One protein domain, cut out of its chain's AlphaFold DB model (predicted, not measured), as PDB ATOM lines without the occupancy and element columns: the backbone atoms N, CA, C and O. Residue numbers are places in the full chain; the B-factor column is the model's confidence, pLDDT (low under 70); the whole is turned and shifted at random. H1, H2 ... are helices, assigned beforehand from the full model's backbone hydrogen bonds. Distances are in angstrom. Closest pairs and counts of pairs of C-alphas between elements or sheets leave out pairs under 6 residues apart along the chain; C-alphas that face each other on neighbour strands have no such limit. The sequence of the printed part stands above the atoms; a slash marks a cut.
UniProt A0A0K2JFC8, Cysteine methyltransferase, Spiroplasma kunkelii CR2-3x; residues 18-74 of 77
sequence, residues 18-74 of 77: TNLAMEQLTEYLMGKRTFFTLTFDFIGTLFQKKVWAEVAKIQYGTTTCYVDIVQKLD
ATOM      1  N   THR A  18     117.961 202.645 181.050       77.81
ATOM      2  CA  THR A  18     117.954 202.698 179.578       77.81
ATOM      3  C   THR A  18     118.708 201.523 178.956       77.81
ATOM      4  O   THR A  18     118.280 201.010 177.926       77.81
ATOM      5  N   ASN A  19     119.785 201.043 179.589       83.12
ATOM      6  CA  ASN A  19     120.541 199.891 179.087       83.12
ATOM      7  C   ASN A  19     119.718 198.604 179.180       83.12
ATOM      8  O   ASN A  19     119.621 197.877 178.195       83.12
ATOM      9  N   LEU A  20     119.045 198.383 180.313       85.88
ATOM     10  CA  LEU A  20     118.104 197.271 180.480       85.88
ATOM     11  C   LEU A  20     116.964 197.326 179.456       85.88
ATOM     12  O   LEU A  20     116.573 196.300 178.904       85.88
ATOM     13  N   ALA A  21     116.440 198.521 179.166       87.88
ATOM     14  CA  ALA A  21     115.405 198.680 178.151       87.88
ATOM     15  C   ALA A  21     115.912 198.345 176.740       87.88
ATOM     16  O   ALA A  21     115.228 197.644 175.995       87.88
ATOM     17  N   MET A  22     117.118 198.800 176.385       89.75
ATOM     18  CA  MET A  22     117.752 198.476 175.102       89.75
ATOM     19  C   MET A  22     118.012 196.974 174.953       89.75
ATOM     20  O   MET A  22     117.749 196.413 173.889       89.75
ATOM     21  N   GLU A  23     118.486 196.315 176.010       90.50
ATOM     22  CA  GLU A  23     118.731 194.872 176.025       90.50
ATOM     23  C   GLU A  23     117.434 194.086 175.811       90.50
ATOM     24  O   GLU A  23     117.325 193.328 174.847       90.50
ATOM     25  N   GLN A  24     116.409 194.330 176.634       91.75
ATOM     26  CA  GLN A  24     115.135 193.616 176.524       91.75
ATOM     27  C   GLN A  24     114.445 193.861 175.180       91.75
ATOM     28  O   GLN A  24     113.843 192.944 174.622       91.75
ATOM     29  N   LEU A  25     114.548 195.077 174.633       91.94
ATOM     30  CA  LEU A  25     114.019 195.387 173.308       91.94
ATOM     31  C   LEU A  25     114.763 194.615 172.212       91.94
ATOM     32  O   LEU A  25     114.131 194.086 171.300       91.94
ATOM     33  N   THR A  26     116.088 194.508 172.315       94.12
ATOM     34  CA  THR A  26     116.900 193.730 171.370       94.12
ATOM     35  C   THR A  26     116.520 192.250 171.420       94.12
ATOM     36  O   THR A  26     116.264 191.646 170.380       94.12
ATOM     37  N   GLU A  27     116.402 191.666 172.613       93.62
ATOM     38  CA  GLU A  27     115.974 190.273 172.787       93.62
ATOM     39  C   GLU A  27     114.571 190.014 172.231       93.62
ATOM     40  O   GLU A  27     114.343 188.978 171.601       93.62
ATOM     41  N   TYR A  28     113.647 190.955 172.435       94.00
ATOM     42  CA  TYR A  28     112.286 190.876 171.913       94.00
ATOM     43  C   TYR A  28     112.269 190.864 170.382       94.00
ATOM     44  O   TYR A  28     111.641 190.002 169.773       94.00
ATOM     45  N   LEU A  29     113.021 191.769 169.747       92.44
ATOM     46  CA  LEU A  29     113.128 191.831 168.285       92.44
ATOM     47  C   LEU A  29     113.821 190.598 167.688       92.44
ATOM     48  O   LEU A  29     113.509 190.205 166.568       92.44
ATOM     49  N   MET A  30     114.725 189.959 168.436       95.62
ATOM     50  CA  MET A  30     115.335 188.678 168.059       95.62
ATOM     51  C   MET A  30     114.435 187.462 168.340       95.62
ATOM     52  O   MET A  30     114.848 186.334 168.077       95.62
ATOM     53  N   GLY A  31     113.244 187.655 168.917       92.44
ATOM     54  CA  GLY A  31     112.330 186.575 169.296       92.44
ATOM     55  C   GLY A  31     112.784 185.744 170.502       92.44
ATOM     56  O   GLY A  31     112.198 184.702 170.776       92.44
ATOM     57  N   LYS A  32     113.817 186.180 171.236       93.69
ATOM     58  CA  LYS A  32     114.334 185.493 172.436       93.69
ATOM     59  C   LYS A  32     113.504 185.779 173.687       93.69
ATOM     60  O   LYS A  32     113.565 185.027 174.655       93.69
ATOM     61  N   ARG A  33     112.743 186.873 173.672       91.88
ATOM     62  CA  ARG A  33     111.924 187.353 174.787       91.88
ATOM     63  C   ARG A  33     110.529 187.699 174.293       91.88
ATOM     64  O   ARG A  33     110.376 188.318 173.248       91.88
ATOM     65  N   THR A  34     109.521 187.364 175.089       92.88
ATOM     66  CA  THR A  34     108.110 187.667 174.799       92.88
ATOM     67  C   THR A  34     107.447 188.533 175.873       92.88
ATOM     68  O   THR A  34     106.299 188.931 175.712       92.88
ATOM     69  N   PHE A  35     108.158 188.865 176.957       89.38
ATOM     70  CA  PHE A  35     107.659 189.700 178.053       89.38
ATOM     71  C   PHE A  35     108.722 190.697 178.536       89.38
ATOM     72  O   PHE A  35     109.909 190.374 178.598       89.38
ATOM     73  N   PHE A  36     108.286 191.895 178.923       88.62
ATOM     74  CA  PHE A  36     109.148 192.938 179.483       88.62
ATOM     75  C   PHE A  36     109.059 192.947 181.013       88.62
ATOM     76  O   PHE A  36     107.979 192.766 181.571       88.62
ATOM     77  N   THR A  37     110.182 193.181 181.695       85.94
ATOM     78  CA  THR A  37     110.248 193.324 183.167       85.94
ATOM     79  C   THR A  37     110.528 194.760 183.610       85.94
ATOM     80  O   THR A  37     110.831 195.019 184.774       85.94
ATOM     81  N   LEU A  38     110.439 195.707 182.675       83.12
ATOM     82  CA  LEU A  38     110.657 197.124 182.930       83.12
ATOM     83  C   LEU A  38     109.506 197.702 183.753       83.12
ATOM     84  O   LEU A  38     108.335 197.403 183.522       83.12
ATOM     85  N   THR A  39     109.851 198.566 184.703       80.38
ATOM     86  CA  THR A  39     108.858 199.357 185.431       80.38
ATOM     87  C   THR A  39     108.470 200.562 184.580       80.38
ATOM     88  O   THR A  39     109.344 201.309 184.142       80.38
ATOM     89  N   PHE A  40     107.171 200.751 184.350       75.81
ATOM     90  CA  PHE A  40     106.639 201.880 183.590       75.81
ATOM     91  C   PHE A  40     105.913 202.849 184.519       75.81
ATOM     92  O   PHE A  40     105.039 202.438 185.281       75.81
ATOM     93  N   ASP A  41     106.243 204.135 184.413       81.75
ATOM     94  CA  ASP A  41     105.446 205.205 185.007       81.75
ATOM     95  C   ASP A  41     104.533 205.813 183.935       81.75
ATOM     96  O   ASP A  41     104.980 206.475 182.994       81.75
ATOM     97  N   PHE A  42     103.235 205.527 184.036       80.81
ATOM     98  CA  PHE A  42     102.246 205.998 183.073       80.81
ATOM     99  C   PHE A  42     101.801 207.426 183.405       80.81
ATOM    100  O   PHE A  42     101.002 207.657 184.321       80.81
ATOM    101  N   ILE A  43     102.239 208.387 182.591       89.50
ATOM    102  CA  ILE A  43     101.827 209.793 182.680       89.50
ATOM    103  C   ILE A  43     100.716 210.056 181.657       89.50
ATOM    104  O   ILE A  43     100.928 209.972 180.451       89.50
ATOM    105  N   GLY A  44      99.509 210.365 182.137       89.56
ATOM    106  CA  GLY A  44      98.335 210.582 181.289       89.56
ATOM    107  C   GLY A  44      97.045 210.761 182.089       89.56
ATOM    108  O   GLY A  44      97.054 210.748 183.323       89.56
ATOM    109  N   THR A  45      95.923 210.921 181.389       93.25
ATOM    110  CA  THR A  45      94.593 211.015 182.012       93.25
ATOM    111  C   THR A  45      94.195 209.696 182.676       93.25
ATOM    112  O   THR A  45      94.700 208.631 182.323       93.25
ATOM    113  N   LEU A  46      93.234 209.741 183.607       89.62
ATOM    114  CA  LEU A  46      92.686 208.526 184.225       89.62
ATOM    115  C   LEU A  46      92.199 207.519 183.174       89.62
ATOM    116  O   LEU A  46      92.425 206.322 183.322       89.62
ATOM    117  N   PHE A  47      91.585 208.002 182.092       89.38
ATOM    118  CA  PHE A  47      91.144 207.147 180.994       89.38
ATOM    119  C   PHE A  47      92.322 206.478 180.273       89.38
ATOM    120  O   PHE A  47      92.324 205.260 180.123       89.38
ATOM    121  N   GLN A  48      93.355 207.240 179.898       90.94
ATOM    122  CA  GLN A  48      94.556 206.696 179.248       90.94
ATOM    123  C   GLN A  48      95.253 205.653 180.123       90.94
ATOM    124  O   GLN A  48      95.583 204.576 179.638       90.94
ATOM    125  N   LYS A  49      95.407 205.931 181.422       90.94
ATOM    126  CA  LYS A  49      96.006 204.989 182.376       90.94
ATOM    127  C   LYS A  49      95.223 203.681 182.456       90.94
ATOM    128  O   LYS A  49      95.833 202.616 182.427       90.94
ATOM    129  N   LYS A  50      93.887 203.741 182.504       90.75
ATOM    130  CA  LYS A  50      93.048 202.534 182.482       90.75
ATOM    131  C   LYS A  50      93.217 201.756 181.170       90.75
ATOM    132  O   LYS A  50      93.401 200.545 181.211       90.75
ATOM    133  N   VAL A  51      93.219 202.439 180.020       92.38
ATOM    134  CA  VAL A  51      93.447 201.804 178.707       92.38
ATOM    135  C   VAL A  51      94.806 201.103 178.672       92.38
ATOM    136  O   VAL A  51      94.877 199.935 178.303       92.38
ATOM    137  N   TRP A  52      95.881 201.778 179.084       91.69
ATOM    138  CA  TRP A  52      97.222 201.191 179.100       91.69
ATOM    139  C   TRP A  52      97.334 200.004 180.057       91.69
ATOM    140  O   TRP A  52      97.994 199.027 179.715       91.69
ATOM    141  N   ALA A  53      96.644 200.038 181.200       89.69
ATOM    142  CA  ALA A  53      96.583 198.906 182.119       89.69
ATOM    143  C   ALA A  53      95.917 197.667 181.491       89.69
ATOM    144  O   ALA A  53      96.357 196.550 181.751       89.69
ATOM    145  N   GLU A  54      94.896 197.841 180.647       92.19
ATOM    146  CA  GLU A  54      94.284 196.726 179.910       92.19
ATOM    147  C   GLU A  54      95.152 196.249 178.743       92.19
ATOM    148  O   GLU A  54      95.305 195.045 178.540       92.19
ATOM    149  N   VAL A  55      95.776 197.173 178.008       91.44
ATOM    150  CA  VAL A  55      96.685 196.835 176.900       91.44
ATOM    151  C   VAL A  55      97.906 196.059 177.402       91.44
ATOM    152  O   VAL A  55      98.313 195.092 176.767       91.44
ATOM    153  N   ALA A  56      98.448 196.414 178.568       89.81
ATOM    154  CA  ALA A  56      99.589 195.725 179.171       89.81
ATOM    155  C   ALA A  56      99.306 194.254 179.544       89.81
ATOM    156  O   ALA A  56     100.245 193.491 179.751       89.81
ATOM    157  N   LYS A  57      98.033 193.839 179.621       90.06
ATOM    158  CA  LYS A  57      97.632 192.446 179.895       90.06
ATOM    159  C   LYS A  57      97.576 191.576 178.638       90.06
ATOM    160  O   LYS A  57      97.423 190.361 178.755       90.06
ATOM    161  N   ILE A  58      97.636 192.174 177.447       91.81
ATOM    162  CA  ILE A  58      97.573 191.434 176.184       91.81
ATOM    163  C   ILE A  58      98.844 190.593 176.057       91.81
ATOM    164  O   ILE A  58      99.959 191.106 176.132       91.81
ATOM    165  N   GLN A  59      98.670 189.286 175.871       91.19
ATOM    166  CA  GLN A  59      99.788 188.357 175.752       91.19
ATOM    167  C   GLN A  59     100.483 188.506 174.399       91.19
ATOM    168  O   GLN A  59      99.854 188.795 173.376       91.19
ATOM    169  N   TYR A  60     101.787 188.246 174.377       92.50
ATOM    170  CA  TYR A  60     102.553 188.208 173.138       92.50
ATOM    171  C   TYR A  60     101.942 187.239 172.117       92.50
ATOM    172  O   TYR A  60     101.534 186.132 172.463       92.50
ATOM    173  N   GLY A  61     101.893 187.658 170.851       93.00
ATOM    174  CA  GLY A  61     101.327 186.858 169.761       93.00
ATOM    175  C   GLY A  61      99.797 186.795 169.744       93.00
ATOM    176  O   GLY A  61      99.235 186.125 168.882       93.00
ATOM    177  N   THR A  62      99.120 187.499 170.655       94.69
ATOM    178  CA  THR A  62      97.656 187.579 170.687       94.69
ATOM    179  C   THR A  62      97.166 188.954 170.251       94.69
ATOM    180  O   THR A  62      97.883 189.953 170.332       94.69
ATOM    181  N   THR A  63      95.929 189.004 169.772       94.00
ATOM    182  CA  THR A  63      95.232 190.243 169.427       94.00
ATOM    183  C   THR A  63      93.931 190.333 170.217       94.00
ATOM    184  O   THR A  63      93.395 189.337 170.698       94.00
ATOM    185  N   THR A  64      93.422 191.549 170.380       93.94
ATOM    186  CA  THR A  64      92.124 191.820 171.008       93.94
ATOM    187  C   THR A  64      91.428 192.925 170.226       93.94
ATOM    188  O   THR A  64      92.085 193.679 169.500       93.94
ATOM    189  N   CYS A  65      90.109 193.042 170.357       94.00
ATOM    190  CA  CYS A  65      89.361 194.111 169.719       94.00
ATOM    191  C   CYS A  65      89.278 195.341 170.628       94.00
ATOM    192  O   CYS A  65      89.220 195.245 171.854       94.00
ATOM    193  N   TYR A  66      89.174 196.525 170.020       91.75
ATOM    194  CA  TYR A  66      88.945 197.770 170.764       91.75
ATOM    195  C   TYR A  66      87.695 197.706 171.651       91.75
ATOM    196  O   TYR A  66      87.706 198.214 172.770       91.75
ATOM    197  N   VAL A  67      86.634 197.051 171.168       91.44
ATOM    198  CA  VAL A  67      85.399 196.851 171.936       91.44
ATOM    199  C   VAL A  67      85.633 196.014 173.195       91.44
ATOM    200  O   VAL A  67      85.075 196.344 174.237       91.44
ATOM    201  N   ASP A  68      86.507 195.005 173.141       91.69
ATOM    202  CA  ASP A  68      86.808 194.143 174.289       91.69
ATOM    203  C   ASP A  68      87.535 194.930 175.380       91.69
ATOM    204  O   ASP A  68      87.225 194.802 176.562       91.69
ATOM    205  N   ILE A  69      88.480 195.789 174.983       91.56
ATOM    206  CA  ILE A  69      89.177 196.687 175.909       91.56
ATOM    207  C   ILE A  69      88.160 197.624 176.564       91.56
ATOM    208  O   ILE A  69      88.107 197.719 177.784       91.56
ATOM    209  N   VAL A  70      87.298 198.271 175.776       90.56
ATOM    210  CA  VAL A  70      86.260 199.180 176.291       90.56
ATOM    211  C   VAL A  70      85.309 198.483 177.267       90.56
ATOM    212  O   VAL A  70      84.981 199.056 178.304       90.56
ATOM    213  N   GLN A  71      84.899 197.247 176.978       89.56
ATOM    214  CA  GLN A  71      84.060 196.455 177.879       89.56
ATOM    215  C   GLN A  71      84.747 196.169 179.220       89.56
ATOM    216  O   GLN A  71      84.073 196.175 180.247       89.56
ATOM    217  N   LYS A  72      86.072 195.979 179.231       87.94
ATOM    218  CA  LYS A  72      86.861 195.771 180.457       87.94
ATOM    219  C   LYS A  72      87.089 197.049 181.269       87.94
ATOM    220  O   LYS A  72      87.338 196.967 182.465       87.94
ATOM    221  N   LEU A  73      87.002 198.224 180.644       86.19
ATOM    222  CA  LEU A  73      87.273 199.514 181.294       86.19
ATOM    223  C   LEU A  73      86.126 200.026 182.183       86.19
ATOM    224  O   LEU A  73      86.299 201.068 182.821       86.19
ATOM    225  N   ASP A  74      84.991 199.318 182.210       74.56
ATOM    226  CA  ASP A  74      83.762 199.670 182.937       74.56
ATOM    227  C   ASP A  74      83.398 201.161 182.807       74.56
ATOM    228  O   ASP A  74      83.212 201.901 183.770       74.56
TER     229      ASP A  74
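This is residues 18 to 74 of the 77 residues of the protein "Cysteine methyltransferase" of Spiroplasma kunkelii CR2-3x (UniProt A0A0K2JFC8). A lone helix, H1, makes one end of a flat, loosely built domain, and two shorter helices, H2 and H3, make the other end, where they meet about crosswise. After H1 the chain turns and folds back beside it through residues 34 to 38, then crosses over to H2; the link from H2 to H3 swings out as a loop towards the side of H1 and returns. The printed part has 57 residues with three named helices, H1, H2 and H3 in that order, and no named strand; the class is all helix, with 29 of the 57 residues in helices. The whole is loose, with a radius of gyration of the C-alphas of 13.5 A, and its C-alphas span 36 by 25 by 12 A along the three main axes.

The first helix, H1, residues 18 to 29, touches no helix. It is apart from H2, residues 46 to 55, although the two follow each other in the chain. It is also apart from H3, residues 66 to 72. H2 and H3 touch, with 4 pairs of C-alphas within 8 A. Their closest C-alphas are those of Glu 54 and Ile 69, 6.5 A apart, and their centres are 11.1 A apart. Their lines are about perpendicular, at 75 degrees. In H1, H2 and H3 every backbone O i to N i+4 pair is within hydrogen-bond range.

H1 runs from Thr 18, with its C-alpha at (117.954, 202.698, 179.578), to Leu 29, and measures 16.4 A from first to last C-alpha. With 12 residues it is the longest helix. H2 begins at Leu 46, with its C-alpha at (92.686, 208.526, 184.225), and ends at Val 55, 14.4 A from first to last C-alpha. H3 runs from Tyr 66 to Lys 72, whose C-alpha is at (86.861, 195.771, 180.457), and measures 10.1 A.

The two C-alphas farthest apart are those of Asn 19 and Asp 74, 37.0 A. The first and last printed C-alphas, those of Thr 18 and Asp 74, are 34.5 A apart. The link from H1 to H2, residues 30 to 45, is long, with 16 residues; its C-alphas lie 8 to 18 A from the mean of all C-alphas. The link from H2 to H3, with 10 residues, is short. The printed part has no cut. The mean pLDDT of the printed part is 89.6, and no printed residue is under 70.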